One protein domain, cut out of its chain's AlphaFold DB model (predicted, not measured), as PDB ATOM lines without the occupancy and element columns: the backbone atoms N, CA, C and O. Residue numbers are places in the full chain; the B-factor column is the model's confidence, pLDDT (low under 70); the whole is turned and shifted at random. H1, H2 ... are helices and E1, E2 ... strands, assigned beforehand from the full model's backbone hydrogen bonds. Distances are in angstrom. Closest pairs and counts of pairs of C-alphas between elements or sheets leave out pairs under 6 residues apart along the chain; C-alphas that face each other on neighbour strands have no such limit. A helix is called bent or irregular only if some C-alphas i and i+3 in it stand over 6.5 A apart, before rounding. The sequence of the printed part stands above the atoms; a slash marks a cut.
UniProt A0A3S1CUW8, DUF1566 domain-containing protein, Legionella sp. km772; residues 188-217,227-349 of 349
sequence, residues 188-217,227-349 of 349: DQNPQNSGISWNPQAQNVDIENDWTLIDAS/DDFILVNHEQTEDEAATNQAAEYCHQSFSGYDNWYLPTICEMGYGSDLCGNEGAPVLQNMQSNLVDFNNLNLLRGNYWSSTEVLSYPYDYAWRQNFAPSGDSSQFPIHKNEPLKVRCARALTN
ATOM      1  N   ASP A 188      -3.915   8.875  84.955       91.94
ATOM      2  CA  ASP A 188      -4.391   7.905  83.957       91.94
ATOM      3  C   ASP A 188      -3.201   7.374  83.149       91.94
ATOM      4  O   ASP A 188      -2.422   8.178  82.634       91.94
ATOM      5  N   GLN A 189      -3.092   6.055  82.961       84.88
ATOM      6  CA  GLN A 189      -1.926   5.465  82.278       84.88
ATOM      7  C   GLN A 189      -1.999   5.462  80.748       84.88
ATOM      8  O   GLN A 189      -1.044   5.073  80.084       84.88
ATOM      9  N   ASN A 190      -3.064   6.028  80.177       71.81
ATOM     10  CA  ASN A 190      -2.998   6.604  78.838       71.81
ATOM     11  C   ASN A 190      -3.438   8.079  78.865       71.81
ATOM     12  O   ASN A 190      -4.638   8.360  78.833       71.81
ATOM     13  N   PRO A 191      -2.485   9.029  78.888       56.84
ATOM     14  CA  PRO A 191      -2.772  10.456  78.786       56.84
ATOM     15  C   PRO A 191      -3.056  10.922  77.345       56.84
ATOM     16  O   PRO A 191      -3.304  12.110  77.133       56.84
ATOM     17  N   GLN A 192      -3.020  10.044  76.331       55.31
ATOM     18  CA  GLN A 192      -3.486  10.412  74.995       55.31
ATOM     19  C   GLN A 192      -5.015  10.485  74.993       55.31
ATOM     20  O   GLN A 192      -5.705   9.503  75.259       55.31
ATOM     21  N   ASN A 193      -5.536  11.673  74.667       55.25
ATOM     22  CA  ASN A 193      -6.948  12.068  74.798       55.25
ATOM     23  C   ASN A 193      -7.975  11.211  74.023       55.25
ATOM     24  O   ASN A 193      -9.162  11.529  74.057       55.25
ATOM     25  N   SER A 194      -7.548  10.172  73.305       68.50
ATOM     26  CA  SER A 194      -8.434   9.205  72.659       68.50
ATOM     27  C   SER A 194      -9.037   8.195  73.635       68.50
ATOM     28  O   SER A 194     -10.187   7.836  73.438       68.50
ATOM     29  N   GLY A 195      -8.291   7.747  74.656       78.69
ATOM     30  CA  GLY A 195      -8.587   6.516  75.409       78.69
ATOM     31  C   GLY A 195      -7.938   5.261  74.794       78.69
ATOM     32  O   GLY A 195      -7.224   5.362  73.792       78.69
ATOM     33  N   ILE A 196      -8.154   4.098  75.419       83.56
ATOM     34  CA  ILE A 196      -7.636   2.761  75.056       83.56
ATOM     35  C   ILE A 196      -8.821   1.790  74.890       83.56
ATOM     36  O   ILE A 196      -9.777   1.865  75.664       83.56
ATOM     37  N   SER A 197      -8.755   0.856  73.940       86.06
ATOM     38  CA  SER A 197      -9.659  -0.304  73.886       86.06
ATOM     39  C   SER A 197      -9.257  -1.351  74.938       86.06
ATOM     40  O   SER A 197      -8.076  -1.537  75.207       86.06
ATOM     41  N   TRP A 198     -10.217  -2.070  75.519       81.88
ATOM     42  CA  TRP A 198      -9.943  -3.135  76.495       81.88
ATOM     43  C   TRP A 198      -9.122  -4.272  75.869       81.88
ATOM     44  O   TRP A 198      -8.056  -4.631  76.357       81.88
ATOM     45  N   ASN A 199      -9.586  -4.772  74.720       75.25
ATOM     46  CA  ASN A 199      -8.837  -5.659  73.833       75.25
ATOM     47  C   ASN A 199      -9.201  -5.314  72.374       75.25
ATOM     48  O   ASN A 199     -10.324  -5.610  71.963       75.25
ATOM     49  N   PRO A 200      -8.291  -4.717  71.580       57.25
ATOM     50  CA  PRO A 200      -8.560  -4.378  70.181       57.25
ATOM     51  C   PRO A 200      -8.596  -5.599  69.242       57.25
ATOM     52  O   PRO A 200      -9.051  -5.475  68.106       57.25
ATOM     53  N   GLN A 201      -8.126  -6.771  69.688       55.56
ATOM     54  CA  GLN A 201      -8.088  -8.018  68.915       55.56
ATOM     55  C   GLN A 201      -9.353  -8.879  69.060       55.56
ATOM     56  O   GLN A 201      -9.430  -9.947  68.462       55.56
ATOM     57  N   ALA A 202     -10.377  -8.420  69.788       51.84
ATOM     58  CA  ALA A 202     -11.641  -9.137  70.004       51.84
ATOM     59  C   ALA A 202     -12.489  -9.396  68.726       51.84
ATOM     60  O   ALA A 202     -13.639  -9.820  68.803       51.84
ATOM     61  N   GLN A 203     -11.949  -9.150  67.530       43.75
ATOM     62  CA  GLN A 203     -12.600  -9.436  66.254       43.75
ATOM     63  C   GLN A 203     -12.319 -10.882  65.808       43.75
ATOM     64  O   GLN A 203     -11.384 -11.125  65.050       43.75
ATOM     65  N   ASN A 204     -13.184 -11.818  66.212       41.03
ATOM     66  CA  ASN A 204     -13.276 -13.186  65.674       41.03
ATOM     67  C   ASN A 204     -11.962 -13.995  65.661       41.03
ATOM     68  O   ASN A 204     -11.472 -14.381  64.597       41.03
ATOM     69  N   VAL A 205     -11.452 -14.347  66.843       39.69
ATOM     70  CA  VAL A 205     -10.618 -15.548  66.990       39.69
ATOM     71  C   VAL A 205     -11.433 -16.587  67.755       39.69
ATOM     72  O   VAL A 205     -11.637 -16.448  68.959       39.69
ATOM     73  N   ASP A 206     -11.905 -17.616  67.048       36.72
ATOM     74  CA  ASP A 206     -12.508 -18.813  67.649       36.72
ATOM     75  C   ASP A 206     -11.415 -19.598  68.400       36.72
ATOM     76  O   ASP A 206     -10.832 -20.548  67.874       36.72
ATOM     77  N   ILE A 207     -11.094 -19.180  69.629       41.91
ATOM     78  CA  ILE A 207     -10.232 -19.958  70.527       41.91
ATOM     79  C   ILE A 207     -11.088 -21.067  71.140       41.91
ATOM     80  O   ILE A 207     -11.776 -20.876  72.145       41.91
ATOM     81  N   GLU A 208     -11.061 -22.234  70.501       37.66
ATOM     82  CA  GLU A 208     -11.715 -23.443  70.993       37.66
ATOM     83  C   GLU A 208     -11.141 -23.887  72.358       37.66
ATOM     84  O   GLU A 208     -10.098 -24.527  72.438       37.66
ATOM     85  N   ASN A 209     -11.937 -23.678  73.411       36.50
ATOM     86  CA  ASN A 209     -12.120 -24.632  74.516       36.50
ATOM     87  C   ASN A 209     -10.999 -24.839  75.569       36.50
ATOM     88  O   ASN A 209     -10.899 -25.955  76.078       36.50
ATOM     89  N   ASP A 210     -10.237 -23.820  75.989       39.81
ATOM     90  CA  ASP A 210      -9.379 -23.956  77.195       39.81
ATOM     91  C   ASP A 210      -9.280 -22.684  78.062       39.81
ATOM     92  O   ASP A 210      -8.250 -22.017  78.127       39.81
ATOM     93  N   TRP A 211     -10.403 -22.268  78.657       36.62
ATOM     94  CA  TRP A 211     -10.503 -21.013  79.415       36.62
ATOM     95  C   TRP A 211     -10.931 -21.270  80.868       36.62
ATOM     96  O   TRP A 211     -12.115 -21.214  81.201       36.62
ATOM     97  N   THR A 212      -9.964 -21.477  81.767       28.48
ATOM     98  CA  THR A 212     -10.166 -21.305  83.219       28.48
ATOM     99  C   THR A 212      -9.946 -19.845  83.628       28.48
ATOM    100  O   THR A 212      -9.086 -19.549  84.457       28.48
ATOM    101  N   LEU A 213     -10.712 -18.917  83.039       38.28
ATOM    102  CA  LEU A 213     -10.796 -17.549  83.558       38.28
ATOM    103  C   LEU A 213     -11.572 -17.560  84.879       38.28
ATOM    104  O   LEU A 213     -12.644 -18.159  84.972       38.28
ATOM    105  N   ILE A 214     -11.008 -16.921  85.905       35.19
ATOM    106  CA  ILE A 214     -11.580 -16.945  87.253       35.19
ATOM    107  C   ILE A 214     -12.883 -16.142  87.291       35.19
ATOM    108  O   ILE A 214     -12.994 -15.030  86.776       35.19
ATOM    109  N   ASP A 215     -13.871 -16.766  87.922       31.67
ATOM    110  CA  ASP A 215     -15.268 -16.368  87.968       31.67
ATOM    111  C   ASP A 215     -15.493 -14.985  88.607       31.67
ATOM    112  O   ASP A 215     -15.233 -14.768  89.795       31.67
ATOM    113  N   ALA A 216     -16.081 -14.065  87.834       36.91
ATOM    114  CA  ALA A 216     -16.527 -12.754  88.308       36.91
ATOM    115  C   ALA A 216     -17.657 -12.827  89.363       36.91
ATOM    116  O   ALA A 216     -18.050 -11.795  89.908       36.91
ATOM    117  N   SER A 217     -18.192 -14.017  89.670       33.59
ATOM    118  CA  SER A 217     -19.182 -14.224  90.729       33.59
ATOM    119  C   SER A 217     -18.595 -14.356  92.141       33.59
ATOM    120  O   SER A 217     -19.385 -14.471  93.082       33.59
ATOM    121  N   ASP A 227       0.506 -12.007  94.621       34.12
ATOM    122  CA  ASP A 227       0.402 -11.431  93.270       34.12
ATOM    123  C   ASP A 227      -0.084 -12.472  92.218       34.12
ATOM    124  O   ASP A 227       0.255 -12.401  91.039       34.12
ATOM    125  N   ASP A 228      -0.870 -13.463  92.653       30.50
ATOM    126  CA  ASP A 228      -1.210 -14.702  91.943       30.50
ATOM    127  C   ASP A 228      -2.653 -14.699  91.391       30.50
ATOM    128  O   ASP A 228      -3.152 -15.727  90.928       30.50
ATOM    129  N   PHE A 229      -3.327 -13.532  91.340       35.28
ATOM    130  CA  PHE A 229      -4.455 -13.320  90.411       35.28
ATOM    131  C   PHE A 229      -3.920 -13.151  88.982       35.28
ATOM    132  O   PHE A 229      -4.026 -12.113  88.325       35.28
ATOM    133  N   ILE A 230      -3.273 -14.220  88.540       33.00
ATOM    134  CA  ILE A 230      -2.617 -14.373  87.263       33.00
ATOM    135  C   ILE A 230      -3.681 -14.355  86.165       33.00
ATOM    136  O   ILE A 230      -4.569 -15.210  86.103       33.00
ATOM    137  N   LEU A 231      -3.535 -13.389  85.253       33.66
ATOM    138  CA  LEU A 231      -3.914 -13.565  83.854       33.66
ATOM    139  C   LEU A 231      -3.331 -14.906  83.408       33.66
ATOM    140  O   LEU A 231      -2.114 -15.001  83.300       33.66
ATOM    141  N   VAL A 232      -4.195 -15.917  83.247       27.08
ATOM    142  CA  VAL A 232      -3.876 -17.335  82.993       27.08
ATOM    143  C   VAL A 232      -2.455 -17.535  82.463       27.08
ATOM    144  O   VAL A 232      -2.171 -17.187  81.318       27.08
ATOM    145  N   ASN A 233      -1.588 -18.130  83.293       25.66
ATOM    146  CA  ASN A 233      -0.258 -18.597  82.901       25.66
ATOM    147  C   ASN A 233      -0.409 -19.700  81.843       25.66
ATOM    148  O   ASN A 233      -0.313 -20.891  82.139       25.66
ATOM    149  N   HIS A 234      -0.626 -19.305  80.594       30.98
ATOM    150  CA  HIS A 234      -0.095 -20.060  79.481       30.98
ATOM    151  C   HIS A 234       1.402 -19.737  79.400       30.98
ATOM    152  O   HIS A 234       1.800 -18.586  79.593       30.98
ATOM    153  N   GLU A 235       2.244 -20.738  79.140       30.88
ATOM    154  CA  GLU A 235       3.674 -20.535  78.885       30.88
ATOM    155  C   GLU A 235       3.842 -19.829  77.527       30.88
ATOM    156  O   GLU A 235       4.165 -20.450  76.514       30.88
ATOM    157  N   GLN A 236       3.558 -18.525  77.480       32.19
ATOM    158  CA  GLN A 236       3.549 -17.773  76.236       32.19
ATOM    159  C   GLN A 236       4.974 -17.509  75.753       32.19
ATOM    160  O   GLN A 236       5.726 -16.699  76.296       32.19
ATOM    161  N   THR A 237       5.314 -18.179  74.655       30.41
ATOM    162  CA  THR A 237       6.328 -17.713  73.710       30.41
ATOM    163  C   THR A 237       6.064 -16.254  73.319       30.41
ATOM    164  O   THR A 237       4.908 -15.846  73.253       30.41
ATOM    165  N   GLU A 238       7.125 -15.502  73.008       37.00
ATOM    166  CA  GLU A 238       7.189 -14.025  72.879       37.00
ATOM    167  C   GLU A 238       6.221 -13.340  71.871       37.00
ATOM    168  O   GLU A 238       6.334 -12.138  71.649       37.00
ATOM    169  N   ASP A 239       5.283 -14.067  71.260       34.38
ATOM    170  CA  ASP A 239       4.422 -13.640  70.141       34.38
ATOM    171  C   ASP A 239       2.920 -13.531  70.514       34.38
ATOM    172  O   ASP A 239       2.091 -13.218  69.663       34.38
ATOM    173  N   GLU A 240       2.537 -13.812  71.771       37.97
ATOM    174  CA  GLU A 240       1.127 -14.077  72.143       37.97
ATOM    175  C   GLU A 240       0.571 -13.195  73.295       37.97
ATOM    176  O   GLU A 240      -0.605 -13.285  73.654       37.97
ATOM    177  N   ALA A 241       1.383 -12.273  73.822       36.06
ATOM    178  CA  ALA A 241       1.078 -11.401  74.968       36.06
ATOM    179  C   ALA A 241       0.174 -10.182  74.636       36.06
ATOM    180  O   ALA A 241       0.446  -9.073  75.090       36.06
ATOM    181  N   ALA A 242      -0.855 -10.353  73.795       40.25
ATOM    182  CA  ALA A 242      -1.520  -9.243  73.090       40.25
ATOM    183  C   ALA A 242      -3.063  -9.187  73.210       40.25
ATOM    184  O   ALA A 242      -3.740  -8.712  72.293       40.25
ATOM    185  N   THR A 243      -3.646  -9.688  74.306       52.22
ATOM    186  CA  THR A 243      -5.111  -9.858  74.454       52.22
ATOM    187  C   THR A 243      -5.786  -9.024  75.552       52.22
ATOM    188  O   THR A 243      -7.011  -9.096  75.683       52.22
ATOM    189  N   ASN A 244      -5.073  -8.168  76.293       60.50
ATOM    190  CA  ASN A 244      -5.709  -7.143  77.135       60.50
ATOM    191  C   ASN A 244      -4.863  -5.866  77.194       60.50
ATOM    192  O   ASN A 244      -4.162  -5.586  78.170       60.50
ATOM    193  N   GLN A 245      -5.005  -5.056  76.146       76.25
ATOM    194  CA  GLN A 245      -4.314  -3.781  76.003       76.25
ATOM    195  C   GLN A 245      -4.556  -2.851  77.202       76.25
ATOM    196  O   GLN A 245      -3.652  -2.117  77.586       76.25
ATOM    197  N   ALA A 246      -5.738  -2.873  77.829       82.56
ATOM    198  CA  ALA A 246      -5.993  -2.059  79.018       82.56
ATOM    199  C   ALA A 246      -5.181  -2.519  80.247       82.56
ATOM    200  O   ALA A 246      -4.722  -1.673  81.015       82.56
ATOM    201  N   ALA A 247      -4.976  -3.828  80.424       81.88
ATOM    202  CA  ALA A 247      -4.164  -4.384  81.506       81.88
ATOM    203  C   ALA A 247      -2.655  -4.187  81.274       81.88
ATOM    204  O   ALA A 247      -1.933  -3.870  82.220       81.88
ATOM    205  N   GLU A 248      -2.181  -4.268  80.026       80.62
ATOM    206  CA  GLU A 248      -0.776  -4.018  79.647       80.62
ATOM    207  C   GLU A 248      -0.257  -2.642  80.116       80.62
ATOM    208  O   GLU A 248       0.903  -2.513  80.511       80.62
ATOM    209  N   TYR A 249      -1.107  -1.607  80.144       84.19
ATOM    210  CA  TYR A 249      -0.742  -0.292  80.701       84.19
ATOM    211  C   TYR A 249      -0.524  -0.296  82.218       84.19
ATOM    212  O   TYR A 249       0.162   0.588  82.733       84.19
ATOM    213  N   CYS A 250      -1.088  -1.269  82.934       87.00
ATOM    214  CA  CYS A 250      -0.890  -1.420  84.368       87.00
ATOM    215  C   CYS A 250       0.314  -2.290  84.726       87.00
ATOM    216  O   CYS A 250       0.904  -2.034  85.760       87.00
ATOM    217  N   HIS A 251       0.769  -3.200  83.863       81.31
ATOM    218  CA  HIS A 251       2.007  -3.964  84.098       81.31
ATOM    219  C   HIS A 251       3.304  -3.144  83.918       81.31
ATOM    220  O   HIS A 251       4.408  -3.676  84.035       81.31
ATOM    221  N   GLN A 252       3.204  -1.846  83.621       80.12
ATOM    222  CA  GLN A 252       4.352  -0.945  83.511       80.12
ATOM    223  C   GLN A 252       4.753  -0.388  84.878       80.12
ATOM    224  O   GLN A 252       3.906  -0.013  85.685       80.12
ATOM    225  N   SER A 253       6.055  -0.235  85.122       85.31
ATOM    226  CA  SER A 253       6.539   0.385  86.357       85.31
ATOM    227  C   SER A 253       6.318   1.902  86.354       85.31
ATOM    228  O   SER A 253       6.846   2.618  85.499       85.31
ATOM    229  N   PHE A 254       5.609   2.429  87.352       86.62
ATOM    230  CA  PHE A 254       5.456   3.872  87.575       86.62
ATOM    231  C   PHE A 254       5.421   4.220  89.067       86.62
ATOM    232  O   PHE A 254       5.169   3.383  89.933       86.62
ATOM    233  N   SER A 255       5.759   5.474  89.385       85.06
ATOM    234  CA  SER A 255       5.979   5.961  90.761       85.06
ATOM    235  C   SER A 255       7.028   5.172  91.573       85.06
ATOM    236  O   SER A 255       7.068   5.304  92.792       85.06
ATOM    237  N   GLY A 256       7.887   4.381  90.916       89.94
ATOM    238  CA  GLY A 256       8.893   3.531  91.568       89.94
ATOM    239  C   GLY A 256       8.406   2.136  91.977       89.94
ATOM    240  O   GLY A 256       9.148   1.440  92.661       89.94
ATOM    241  N   TYR A 257       7.203   1.732  91.557       89.50
ATOM    242  CA  TYR A 257       6.619   0.410  91.811       89.50
ATOM    243  C   TYR A 257       6.265  -0.276  90.488       89.50
ATOM    244  O   TYR A 257       5.952   0.400  89.506       89.50
ATOM    245  N   ASP A 258       6.310  -1.603  90.478       86.69
ATOM    246  CA  ASP A 258       6.062  -2.502  89.345       86.69
ATOM    247  C   ASP A 258       4.861  -3.443  89.561       86.69
ATOM    248  O   ASP A 258       4.279  -3.906  88.586       86.69
ATOM    249  N   ASN A 259       4.421  -3.651  90.807       82.62
ATOM    250  CA  ASN A 259       3.277  -4.500  91.171       82.62
ATOM    251  C   ASN A 259       1.890  -3.848  90.945       82.62
ATOM    252  O   ASN A 259       0.992  -3.940  91.783       82.62
ATOM    253  N   TRP A 260       1.717  -3.139  89.829       87.44
ATOM    254  CA  TRP A 260       0.456  -2.490  89.461       87.44
ATOM    255  C   TRP A 260      -0.427  -3.405  88.593       87.44
ATOM    256  O   TRP A 260       0.060  -4.177  87.771       87.44
ATOM    257  N   TYR A 261      -1.748  -3.291  88.749       87.44
ATOM    258  CA  TYR A 261      -2.752  -4.051  87.995       87.44
ATOM    259  C   TYR A 261      -3.961  -3.190  87.605       87.44
ATOM    260  O   TYR A 261      -4.178  -2.090  88.124       87.44
ATOM    261  N   LEU A 262      -4.759  -3.692  86.659       89.50
ATOM    262  CA  LEU A 262      -6.042  -3.102  86.283       89.50
ATOM    263  C   LEU A 262      -7.110  -3.556  87.302       89.50
ATOM    264  O   LEU A 262      -7.373  -4.758  87.383       89.50
ATOM    265  N   PRO A 263      -7.706  -2.646  88.094       92.31
ATOM    266  CA  PRO A 263      -8.626  -3.013  89.171       92.31
ATOM    267  C   PRO A 263      -9.892  -3.690  88.641       92.31
ATOM    268  O   PRO A 263     -10.380  -3.389  87.546       92.31
ATOM    269  N   THR A 264     -10.445  -4.589  89.446       88.69
ATOM    270  CA  THR A 264     -11.743  -5.220  89.201       88.69
ATOM    271  C   THR A 264     -12.880  -4.207  89.332       88.69
ATOM    272  O   THR A 264     -12.756  -3.173  89.993       88.69
ATOM    273  N   ILE A 265     -14.038  -4.501  88.737       92.25
ATOM    274  CA  ILE A 265     -15.190  -3.591  88.781       92.25
ATOM    275  C   ILE A 265     -15.648  -3.287  90.220       92.25
ATOM    276  O   ILE A 265     -16.049  -2.158  90.503       92.25
ATOM    277  N   CYS A 266     -15.502  -4.236  91.152       94.19
ATOM    278  CA  CYS A 266     -15.880  -4.045  92.556       94.19
ATOM    279  C   CYS A 266     -14.828  -3.311  93.404       94.19
ATOM    280  O   CYS A 266     -15.196  -2.704  94.402       94.19
ATOM    281  N   GLU A 267     -13.549  -3.293  93.010       94.25
ATOM    282  CA  GLU A 267     -12.562  -2.360  93.584       94.25
ATOM    283  C   GLU A 267     -12.772  -0.931  93.069       94.25
ATOM    284  O   GLU A 267     -12.444   0.045  93.744       94.25
ATOM    285  N   MET A 268     -13.326  -0.774  91.865       95.81
ATOM    286  CA  MET A 268     -13.602   0.543  91.293       95.81
ATOM    287  C   MET A 268     -14.868   1.177  91.868       95.81
ATOM    288  O   MET A 268     -14.870   2.382  92.114       95.81
ATOM    289  N   GLY A 269     -15.928   0.407  92.120       94.38
ATOM    290  CA  GLY A 269     -17.158   0.959  92.682       94.38
ATOM    291  C   GLY A 269     -18.216  -0.062  93.077       94.38
ATOM    292  O   GLY A 269     -17.969  -1.264  93.161       94.38
ATOM    293  N   TYR A 270     -19.432   0.441  93.264       92.56
ATOM    294  CA  TYR A 270     -20.638  -0.334  93.551       92.56
ATOM    295  C   TYR A 270     -21.744  -0.017  92.525       92.56
ATOM    296  O   TYR A 270     -21.581   0.844  91.659       92.56
ATOM    297  N   GLY A 271     -22.896  -0.689  92.622       85.81
ATOM    298  CA  GLY A 271     -24.085  -0.388  91.809       85.81
ATOM    299  C   GLY A 271     -24.446  -1.444  90.761       85.81
ATOM    300  O   GLY A 271     -25.513  -1.352  90.161       85.81
ATOM    301  N   SER A 272     -23.611  -2.467  90.576       82.38
ATOM    302  CA  SER A 272     -24.047  -3.766  90.054       82.38
ATOM    303  C   SER A 272     -24.451  -4.696  91.206       82.38
ATOM    304  O   SER A 272     -23.916  -4.587  92.311       82.38
ATOM    305  N   ASP A 273     -25.338  -5.661  90.941       80.81
ATOM    306  CA  ASP A 273     -25.756  -6.672  91.933       80.81
ATOM    307  C   ASP A 273     -24.571  -7.488  92.499       80.81
ATOM    308  O   ASP A 273     -24.670  -8.044  93.591       80.81
ATOM    309  N   LEU A 274     -23.443  -7.536  91.776       84.69
ATOM    310  CA  LEU A 274     -22.205  -8.218  92.169       84.69
ATOM    311  C   LEU A 274     -21.364  -7.421  93.180       84.69
ATOM    312  O   LEU A 274     -20.755  -8.015  94.064       84.69
ATOM    313  N   CYS A 275     -21.328  -6.088  93.066       89.50
ATOM    314  CA  CYS A 275     -20.464  -5.231  93.890       89.50
ATOM    315  C   CYS A 275     -21.183  -4.581  95.085       89.50
ATOM    316  O   CYS A 275     -20.549  -3.922  95.914       89.50
ATOM    317  N   GLY A 276     -22.498  -4.774  95.203       90.25
ATOM    318  CA  GLY A 276     -23.313  -4.210  96.276       90.25
ATOM    319  C   GLY A 276     -23.741  -2.765  96.003       90.25
ATOM    320  O   GLY A 276     -23.875  -2.335  94.856       90.25
ATOM    321  N   ASN A 277     -23.998  -2.009  97.071       91.44
ATOM    322  CA  ASN A 277     -24.550  -0.650  97.010       91.44
ATOM    323  C   ASN A 277     -23.808   0.310  97.956       91.44
ATOM    324  O   ASN A 277     -23.039  -0.138  98.793       91.44
ATOM    325  N   GLU A 278     -24.090   1.610  97.863       89.56
ATOM    326  CA  GLU A 278     -23.444   2.680  98.645       89.56
ATOM    327  C   GLU A 278     -23.342   2.395 100.152       89.56
ATOM    328  O   GLU A 278     -22.290   2.591 100.752       89.56
ATOM    329  N   GLY A 279     -24.422   1.900 100.771       88.56
ATOM    330  CA  GLY A 279     -24.468   1.633 102.213       88.56
ATOM    331  C   GLY A 279     -23.933   0.257 102.625       88.56
ATOM    332  O   GLY A 279     -23.815  -0.017 103.818       88.56
ATOM    333  N   ALA A 280     -23.659  -0.621 101.660       88.94
ATOM    334  CA  ALA A 280     -23.110  -1.956 101.872       88.94
ATOM    335  C   ALA A 280     -22.402  -2.441 100.591       88.94
ATOM    336  O   ALA A 280     -22.942  -3.293  99.870       88.94
ATOM    337  N   PRO A 281     -21.225  -1.882 100.261       91.44
ATOM    338  CA  PRO A 281     -20.422  -2.384  99.162       91.44
ATOM    339  C   PRO A 281     -19.783  -3.714  99.578       91.44
ATOM    340  O   PRO A 281     -19.545  -3.967 100.765       91.44
ATOM    341  N   VAL A 282     -19.507  -4.582  98.608       87.44
ATOM    342  CA  VAL A 282     -18.867  -5.875  98.896       87.44
ATOM    343  C   VAL A 282     -17.387  -5.687  99.251       87.44
ATOM    344  O   VAL A 282     -16.898  -6.335 100.173       87.44
ATOM    345  N   LEU A 283     -16.713  -4.744  98.583       89.88
ATOM    346  CA  LEU A 283     -15.318  -4.359  98.808       89.88
ATOM    347  C   LEU A 283     -15.206  -2.861  99.133       89.88
ATOM    348  O   LEU A 283     -16.021  -2.051  98.681       89.88
ATOM    349  N   GLN A 284     -14.159  -2.471  99.862       93.88
ATOM    350  CA  GLN A 284     -13.684  -1.083  99.839       93.88
ATOM    351  C   GLN A 284     -13.302  -0.710  98.407       93.88
ATOM    352  O   GLN A 284     -12.566  -1.443  97.749       93.88
ATOM    353  N   ASN A 285     -13.812   0.419  97.923       95.44
ATOM    354  CA  ASN A 285     -13.750   0.747  96.506       95.44
ATOM    355  C   ASN A 285     -13.483   2.234  96.260       95.44
ATOM    356  O   ASN A 285     -13.726   3.095  97.106       95.44
ATOM    357  N   MET A 286     -12.963   2.534  95.073       97.06
ATOM    358  CA  MET A 286     -12.549   3.883  94.692       97.06
ATOM    359  C   MET A 286     -13.718   4.872  94.646       97.06
ATOM    360  O   MET A 286     -13.530   6.043  94.965       97.06
ATOM    361  N   GLN A 287     -14.921   4.429  94.273       95.62
ATOM    362  CA  GLN A 287     -16.110   5.279  94.246       95.62
ATOM    363  C   GLN A 287     -16.462   5.758  95.662       95.62
ATOM    364  O   GLN A 287     -16.375   6.960  95.928       95.62
ATOM    365  N   SER A 288     -16.742   4.832  96.586       93.44
ATOM    366  CA  SER A 288     -17.130   5.189  97.953       93.44
ATOM    367  C   SER A 288     -16.035   5.979  98.665       93.44
ATOM    368  O   SER A 288     -16.337   6.944  99.362       93.44
ATOM    369  N   ASN A 289     -14.763   5.616  98.462       95.62
ATOM    370  CA  ASN A 289     -13.666   6.096  99.305       95.62
ATOM    371  C   ASN A 289     -12.856   7.262  98.697       95.62
ATOM    372  O   ASN A 289     -12.161   7.945  99.445       95.62
ATOM    373  N   LEU A 290     -12.942   7.539  97.387       95.69
ATOM    374  CA  LEU A 290     -12.218   8.648  96.722       95.69
ATOM    375  C   LEU A 290     -13.101   9.630  95.938       95.69
ATOM    376  O   LEU A 290     -12.599  10.667  95.487       95.69
ATOM    377  N   VAL A 291     -14.383   9.320  95.740       93.75
ATOM    378  CA  VAL A 291     -15.346  10.227  95.101       93.75
ATOM    379  C   VAL A 291     -16.362  10.690  96.136       93.75
ATOM    380  O   VAL A 291     -16.397  11.881  96.451       93.75
ATOM    381  N   ASP A 292     -17.102   9.747  96.716       90.62
ATOM    382  CA  ASP A 292     -18.239  10.044  97.589       90.62
ATOM    383  C   ASP A 292     -17.774  10.478  98.995       90.62
ATOM    384  O   ASP A 292     -18.303  11.434  99.574       90.62
ATOM    385  N   PHE A 293     -16.721   9.846  99.532       88.12
ATOM    386  CA  PHE A 293     -16.138  10.192 100.831       88.12
ATOM    387  C   PHE A 293     -15.678  11.655 100.887       88.12
ATOM    388  O   PHE A 293     -14.760  12.074 100.181       88.12
ATOM    389  N   ASN A 294     -16.319  12.435 101.765       83.44
ATOM    390  CA  ASN A 294     -16.023  13.847 102.036       83.44
ATOM    391  C   ASN A 294     -15.948  14.762 100.792       83.44
ATOM    392  O   ASN A 294     -15.389  15.854 100.874       83.44
ATOM    393  N   ASN A 295     -16.562  14.373  99.667       81.75
ATOM    394  CA  ASN A 295     -16.450  15.054  98.368       81.75
ATOM    395  C   ASN A 295     -15.001  15.149  97.840       81.75
ATOM    396  O   ASN A 295     -14.646  16.141  97.193       81.75
ATOM    397  N   LEU A 296     -14.169  14.132  98.103       84.06
ATOM    398  CA  LEU A 296     -12.780  14.050  97.633       84.06
ATOM    399  C   LEU A 296     -12.650  14.256  96.118       84.06
ATOM    400  O   LEU A 296     -11.752  14.966  95.668       84.06
ATOM    401  N   ASN A 297     -13.567  13.672  95.336       87.62
ATOM    402  CA  ASN A 297     -13.696  13.896  93.892       87.62
ATOM    403  C   ASN A 297     -12.397  13.698  93.079       87.62
ATOM    404  O   ASN A 297     -12.199  14.330  92.037       87.62
ATOM    405  N   LEU A 298     -11.520  12.794  93.532       88.69
ATOM    406  CA  LEU A 298     -10.183  12.577  92.958       88.69
ATOM    407  C   LEU A 298     -10.209  11.816  91.618       88.69
ATOM    408  O   LEU A 298      -9.215  11.800  90.890       88.69
ATOM    409  N   LEU A 299     -11.347  11.204  91.273       93.31
ATOM    410  CA  LEU A 299     -11.560  10.440  90.043       93.31
ATOM    411  C   LEU A 299     -12.782  10.963  89.278       93.31
ATOM    412  O   LEU A 299     -13.800  11.332  89.860       93.31
ATOM    413  N   ARG A 300     -12.685  10.994  87.942       93.38
ATOM    414  CA  ARG A 300     -13.771  11.454  87.063       93.38
ATOM    415  C   ARG A 300     -13.718  10.829  85.672       93.38
ATOM    416  O   ARG A 300     -12.654  10.803  85.044       93.38
ATOM    417  N   GLY A 301     -14.884  10.436  85.163       93.69
ATOM    418  CA  GLY A 301     -15.087   9.918  83.808       93.69
ATOM    419  C   GLY A 301     -15.132   8.392  83.741       93.69
ATOM    420  O   GLY A 301     -15.312   7.728  84.758       93.69
ATOM    421  N   ASN A 302     -14.981   7.859  82.527       94.12
ATOM    422  CA  ASN A 302     -15.138   6.437  82.223       94.12
ATOM    423  C   ASN A 302     -13.802   5.699  82.217       94.12
ATOM    424  O   ASN A 302     -12.875   6.117  81.517       94.12
ATOM    425  N   TYR A 303     -13.753   4.578  82.929       95.00
ATOM    426  CA  TYR A 303     -12.567   3.753  83.098       95.00
ATOM    427  C   TYR A 303     -12.862   2.285  82.835       95.00
ATOM    428  O   TYR A 303     -13.920   1.786  83.220       95.00
ATOM    429  N   TRP A 304     -11.899   1.600  82.228       93.56
ATOM    430  CA  TRP A 304     -11.891   0.148  82.150       93.56
ATOM    431  C   TRP A 304     -11.606  -0.488  83.510       93.56
ATOM    432  O   TRP A 304     -10.736  -0.017  84.241       93.56
ATOM    433  N   SER A 305     -12.321  -1.575  83.797       91.56
ATOM    434  CA  SER A 305     -11.959  -2.555  84.824       91.56
ATOM    435  C   SER A 305     -11.339  -3.794  84.173       91.56
ATOM    436  O   SER A 305     -11.490  -4.001  82.967       91.56
ATOM    437  N   SER A 306     -10.704  -4.663  84.956       85.75
ATOM    438  CA  SER A 306     -10.293  -6.001  84.506       85.75
ATOM    439  C   SER A 306     -11.458  -6.988  84.355       85.75
ATOM    440  O   SER A 306     -11.266  -8.079  83.826       85.75
ATOM    441  N   THR A 307     -12.675  -6.626  84.771       83.75
ATOM    442  CA  THR A 307     -13.814  -7.551  84.813       83.75
ATOM    443  C   THR A 307     -14.533  -7.649  83.467       83.75
ATOM    444  O   THR A 307     -15.081  -6.678  82.939       83.75
ATOM    445  N   GLU A 308     -14.580  -8.864  82.929       83.00
ATOM    446  CA  GLU A 308     -15.287  -9.220  81.700       83.00
ATOM    447  C   GLU A 308     -16.796  -9.453  81.940       83.00
ATOM    448  O   GLU A 308     -17.242  -9.701  83.063       83.00
ATOM    449  N   VAL A 309     -17.618  -9.346  80.892       81.19
ATOM    450  CA  VAL A 309     -19.073  -9.553  80.985       81.19
ATOM    451  C   VAL A 309     -19.418 -10.996  80.621       81.19
ATOM    452  O   VAL A 309     -19.485 -11.339  79.444       81.19
ATOM    453  N   LEU A 310     -19.716 -11.824  81.629       77.00
ATOM    454  CA  LEU A 310     -19.962 -13.273  81.494       77.00
ATOM    455  C   LEU A 310     -20.966 -13.683  80.395       77.00
ATOM    456  O   LEU A 310     -20.849 -14.772  79.843       77.00
ATOM    457  N   SER A 311     -21.963 -12.851  80.069       79.19
ATOM    458  CA  SER A 311     -22.947 -13.175  79.021       79.19
ATOM    459  C   SER A 311     -22.470 -12.882  77.594       79.19
ATOM    460  O   SER A 311     -23.068 -13.396  76.654       79.19
ATOM    461  N   TYR A 312     -21.437 -12.049  77.429       78.75
ATOM    462  CA  TYR A 312     -20.855 -11.652  76.141       78.75
ATOM    463  C   TYR A 312     -19.340 -11.416  76.285       78.75
ATOM    464  O   TYR A 312     -18.877 -10.292  76.057       78.75
ATOM    465  N   PRO A 313     -18.562 -12.439  76.693       73.50
ATOM    466  CA  PRO A 313     -17.173 -12.253  77.094       73.50
ATOM    467  C   PRO A 313     -16.316 -11.709  75.952       73.50
ATOM    468  O   PRO A 313     -15.552 -10.774  76.154       73.50
ATOM    469  N   TYR A 314     -16.502 -12.195  74.724       75.62
ATOM    470  CA  TYR A 314     -15.739 -11.727  73.564       75.62
ATOM    471  C   TYR A 314     -15.925 -10.231  73.273       75.62
ATOM    472  O   TYR A 314     -14.942  -9.551  73.004       75.62
ATOM    473  N   ASP A 315     -17.143  -9.698  73.400       80.12
ATOM    474  CA  ASP A 315     -17.479  -8.348  72.931       80.12
ATOM    475  C   ASP A 315     -17.481  -7.275  74.038       80.12
ATOM    476  O   ASP A 315     -17.246  -6.101  73.746       80.12
ATOM    477  N   TYR A 316     -17.755  -7.630  75.302       83.94
ATOM    478  CA  TYR A 316     -18.037  -6.660  76.373       83.94
ATOM    479  C   TYR A 316     -17.173  -6.843  77.627       83.94
ATOM    480  O   TYR A 316     -16.938  -7.949  78.111       83.94
ATOM    481  N   ALA A 317     -16.778  -5.714  78.215       86.44
ATOM    482  CA  ALA A 317     -16.175  -5.638  79.544       86.44
ATOM    483  C   ALA A 317     -16.896  -4.585  80.398       86.44
ATOM    484  O   ALA A 317     -17.643  -3.741  79.886       86.44
ATOM    485  N   TRP A 318     -16.701  -4.636  81.713       90.81
ATOM    486  CA  TRP A 318     -17.279  -3.663  82.631       90.81
ATOM    487  C   TRP A 318     -16.458  -2.374  82.666       90.81
ATOM    488  O   TRP A 318     -15.235  -2.393  82.846       90.81
ATOM    489  N   ARG A 319     -17.155  -1.235  82.571       94.06
ATOM    490  CA  ARG A 319     -16.604   0.084  82.901       94.06
ATOM    491  C   ARG A 319     -17.181   0.622  84.204       94.06
ATOM    492  O   ARG A 319     -18.362   0.425  84.497       94.06
ATOM    493  N   GLN A 320     -16.371   1.411  84.900       96.31
ATOM    494  CA  GLN A 320     -16.818   2.322  85.949       96.31
ATOM    495  C   GLN A 320     -16.893   3.745  85.382       96.31
ATOM    496  O   GLN A 320     -15.941   4.234  84.769       96.31
ATOM    497  N   ASN A 321     -18.007   4.433  85.613       95.75
ATOM    498  CA  ASN A 321     -18.104   5.883  85.492       95.75
ATOM    499  C   ASN A 321     -17.992   6.509  86.886       95.75
ATOM    500  O   ASN A 321     -18.802   6.205  87.760       95.75
ATOM    501  N   PHE A 322     -17.028   7.407  87.081       95.56
ATOM    502  CA  PHE A 322     -16.944   8.252  88.272       95.56
ATOM    503  C   PHE A 322     -17.557   9.622  87.974       95.56
ATOM    504  O   PHE A 322     -17.036  10.377  87.141       95.56
ATOM    505  N   ALA A 323     -18.647   9.955  88.664       92.25
ATOM    506  CA  ALA A 323     -19.330  11.237  88.559       92.25
ATOM    507  C   ALA A 323     -19.396  11.935  89.933       92.25
ATOM    508  O   ALA A 323     -20.355  11.719  90.672       92.25
ATOM    509  N   PRO A 324     -18.443  12.849  90.219       82.06
ATOM    510  CA  PRO A 324     -18.422  13.771  91.369       82.06
ATOM    511  C   PRO A 324     -19.717  14.509  91.759       82.06
ATOM    512  O   PRO A 324     -19.753  15.193  92.775       82.06
ATOM    513  N   SER A 325     -20.758  14.457  90.926       78.31
ATOM    514  CA  SER A 325     -22.063  15.085  91.155       78.31
ATOM    515  C   SER A 325     -23.168  14.111  91.592       78.31
ATOM    516  O   SER A 325     -24.309  14.550  91.699       78.31
ATOM    517  N   GLY A 326     -22.854  12.830  91.834       73.62
ATOM    518  CA  GLY A 326     -23.792  11.843  92.395       73.62
ATOM    519  C   GLY A 326     -24.378  10.806  91.424       73.62
ATOM    520  O   GLY A 326     -25.361  10.165  91.769       73.62
ATOM    521  N   ASP A 327     -23.788  10.616  90.234       86.31
ATOM    522  CA  ASP A 327     -24.278   9.684  89.188       86.31
ATOM    523  C   ASP A 327     -23.227   8.614  88.787       86.31
ATOM    524  O   ASP A 327     -23.135   8.167  87.631       86.31
ATOM    525  N   SER A 328     -22.350   8.245  89.727       93.50
ATOM    526  CA  SER A 328     -21.341   7.198  89.518       93.50
ATOM    527  C   SER A 328     -22.027   5.850  89.260       93.50
ATOM    528  O   SER A 328     -23.051   5.541  89.865       93.50
ATOM    529  N   SER A 329     -21.529   5.073  88.295       94.00
ATOM    530  CA  SER A 329     -22.282   3.924  87.770       94.00
ATOM    531  C   SER A 329     -21.436   2.892  87.025       94.00
ATOM    532  O   SER A 329     -20.433   3.220  86.388       94.00
ATOM    533  N   GLN A 330     -21.892   1.638  87.069       94.62
ATOM    534  CA  GLN A 330     -21.260   0.470  86.453       94.62
ATOM    535  C   GLN A 330     -22.093  -0.033  85.282       94.62
ATOM    536  O   GLN A 330     -23.287  -0.277  85.439       94.62
ATOM    537  N   PHE A 331     -21.472  -0.221  84.116       92.94
ATOM    538  CA  PHE A 331     -22.167  -0.755  82.943       92.94
ATOM    539  C   PHE A 331     -21.247  -1.612  82.061       92.94
ATOM    540  O   PHE A 331     -20.083  -1.248  81.873       92.94
ATOM    541  N   PRO A 332     -21.778  -2.681  81.435       91.62
ATOM    542  CA  PRO A 332     -21.169  -3.307  80.268       91.62
ATOM    543  C   PRO A 332     -20.961  -2.291  79.144       91.62
ATOM    544  O   PRO A 332     -21.839  -1.468  78.866       91.62
ATOM    545  N   ILE A 333     -19.823  -2.363  78.463       93.31
ATOM    546  CA  ILE A 333     -19.569  -1.603  77.239       93.31
ATOM    547  C   ILE A 333     -18.629  -2.385  76.313       93.31
ATOM    548  O   ILE A 333     -17.875  -3.249  76.761       93.31
ATOM    549  N   HIS A 334     -18.745  -2.141  75.010       92.19
ATOM    550  CA  HIS A 334     -18.037  -2.905  73.990       92.19
ATOM    551  C   HIS A 334     -16.521  -2.681  74.093       92.19
ATOM    552  O   HIS A 334     -16.075  -1.538  74.192       92.19
ATOM    553  N   LYS A 335     -15.717  -3.748  74.043       85.31
ATOM    554  CA  LYS A 335     -14.267  -3.721  74.322       85.31
ATOM    555  C   LYS A 335     -13.460  -2.792  73.411       85.31
ATOM    556  O   LYS A 335     -12.402  -2.321  73.821       85.31
ATOM    557  N   ASN A 336     -13.966  -2.470  72.221       85.44
ATOM    558  CA  ASN A 336     -13.325  -1.505  71.319       85.44
ATOM    559  C   ASN A 336     -13.557  -0.029  71.699       85.44
ATOM    560  O   ASN A 336     -12.887   0.832  71.132       85.44
ATOM    561  N   GLU A 337     -14.465   0.290  72.631       89.50
ATOM    562  CA  GLU A 337     -14.694   1.676  73.062       89.50
ATOM    563  C   GLU A 337     -13.452   2.255  73.762       89.50
ATOM    564  O   GLU A 337     -12.854   1.590  74.611       89.50
ATOM    565  N   PRO A 338     -13.031   3.488  73.440       89.75
ATOM    566  CA  PRO A 338     -11.765   3.994  73.933       89.75
ATOM    567  C   PRO A 338     -11.967   4.706  75.281       89.75
ATOM    568  O   PRO A 338     -12.391   5.860  75.354       89.75
ATOM    569  N   LEU A 339     -11.675   4.003  76.378       92.00
ATOM    570  CA  LEU A 339     -11.832   4.506  77.750       92.00
ATOM    571  C   LEU A 339     -10.480   4.738  78.429       92.00
ATOM    572  O   LEU A 339      -9.418   4.418  77.897       92.00
ATOM    573  N   LYS A 340     -10.503   5.328  79.624       93.88
ATOM    574  CA  LYS A 340      -9.293   5.527  80.421       93.88
ATOM    575  C   LYS A 340      -8.889   4.243  81.145       93.88
ATOM    576  O   LYS A 340      -9.733   3.412  81.471       93.88
ATOM    577  N   VAL A 341      -7.609   4.145  81.489       91.38
ATOM    578  CA  VAL A 341      -7.080   3.135  82.414       91.38
ATOM    579  C   VAL A 341      -6.494   3.830  83.632       91.38
ATOM    580  O   VAL A 341      -5.771   4.824  83.515       91.38
ATOM    581  N   ARG A 342      -6.832   3.298  84.804       93.94
ATOM    582  CA  ARG A 342      -6.386   3.783  86.103       93.94
ATOM    583  C   ARG A 342      -6.070   2.569  86.969       93.94
ATOM    584  O   ARG A 342      -6.965   1.820  87.331       93.94
ATOM    585  N   CYS A 343      -4.789   2.371  87.237       93.88
ATOM    586  CA  CYS A 343      -4.272   1.149  87.840       93.88
ATOM    587  C   CYS A 343      -4.276   1.214  89.371       93.88
ATOM    588  O   CYS A 343      -4.147   2.300  89.944       93.88
ATOM    589  N   ALA A 344      -4.366   0.058  90.018       94.88
ATOM    590  CA  ALA A 344      -4.265  -0.108  91.463       94.88
ATOM    591  C   ALA A 344      -3.080  -1.009  91.837       94.88
ATOM    592  O   ALA A 344      -2.512  -1.677  90.977       94.88
ATOM    593  N   ARG A 345      -2.685  -0.992  93.112       93.19
ATOM    594  CA  ARG A 345      -1.740  -1.952  93.702       93.19
ATOM    595  C   ARG A 345      -1.980  -2.121  95.200       93.19
ATOM    596  O   ARG A 345      -2.552  -1.234  95.841       93.19
ATOM    597  N   ALA A 346      -1.485  -3.218  95.767       92.19
ATOM    598  CA  ALA A 346      -1.415  -3.406  97.215       92.19
ATOM    599  C   ALA A 346      -0.288  -2.564  97.850       92.19
ATOM    600  O   ALA A 346       0.746  -2.308  97.226       92.19
ATOM    601  N   LEU A 347      -0.474  -2.147  99.103       91.31
ATOM    602  CA  LEU A 347       0.572  -1.526  99.918       91.31
ATOM    603  C   LEU A 347       1.651  -2.550 100.300       91.31
ATOM    604  O   LEU A 347       1.355  -3.691 100.640       91.31
ATOM    605  N   THR A 348       2.913  -2.122 100.276       88.44
ATOM    606  CA  THR A 348       4.079  -2.948 100.635       88.44
ATOM    607  C   THR A 348       4.573  -2.586 102.037       88.44
ATOM    608  O   THR A 348       4.793  -1.402 102.300       88.44
ATOM    609  N   ASN A 349       4.760  -3.588 102.908       80.94
ATOM    610  CA  ASN A 349       4.971  -3.437 104.361       80.94
ATOM    611  C   ASN A 349       6.274  -4.051 104.883       80.94
ATOM    612  O   ASN A 349       6.495  -5.257 104.623       80.94
TER     613      ASN A 349
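AT A GLANCE: This is residues 188 to 217 and 227 to 349 of the 349 residues of the protein "DUF1566 domain-containing protein" of Legionella sp. km772 (UniProt A0A3S1CUW8). With little regular structure, a small, strongly twisted antiparallel sheet, E1-E2-E3, sits among long loops, H2 packed on it; residues 233 to 241 stick out. The 153 printed residues, 42 in named elements H1 H2 H3 E1 E2 E3 E4, are mixed and compact: radius of gyration of the C-alphas 15.7 A, spans 48 by 37 by 32 A.

IN THESE COORDINATES: H1 is residues 245 to 248, with C-alpha 245 at (-4.314, -3.781, 76.003); H2 is residues 265 to 268; H3 is residues 286 to 295, 12.4 A, irregular, with C-alphas 291 and 294 7.9 A apart; E1 is residues 301 to 308, 19.3 A; E2 is residues 316 to 322, 19.1 A; E3 is residues 329 to 334, 16.0 A; E4 is residues 344 to 346, with C-alpha 346 at (-1.415, -3.406, 97.215).

HOW THE PARTS SIT: E1, E2 and E3 form a meander, each strand the antiparallel neighbour of the one before, in two hairpins; N 303 and O 320 are 2.9 A apart, N 319 and O 331 3.0 A. H2 is on the sheet, height 7.6 A; its closest C-alphas to E1 are Ile 265 and Ser 305, 5.2 A. H1 and H3 only graze it. H3 has 2 of 6 O i to N i+4 pairs within hydrogen-bond range and 1 of 7 O i to N i+3; H1 and H2 are too short for the former. E4 pairs with no named strand.

THE WHOLE: Residues 218 to 226 are cut out, a 19.9 A gap between C-alphas. Links H1 to H2 and H2 to H3 are long. pLDDT is under 70 at 191 to 194, 200 to 217 and 227 to 244.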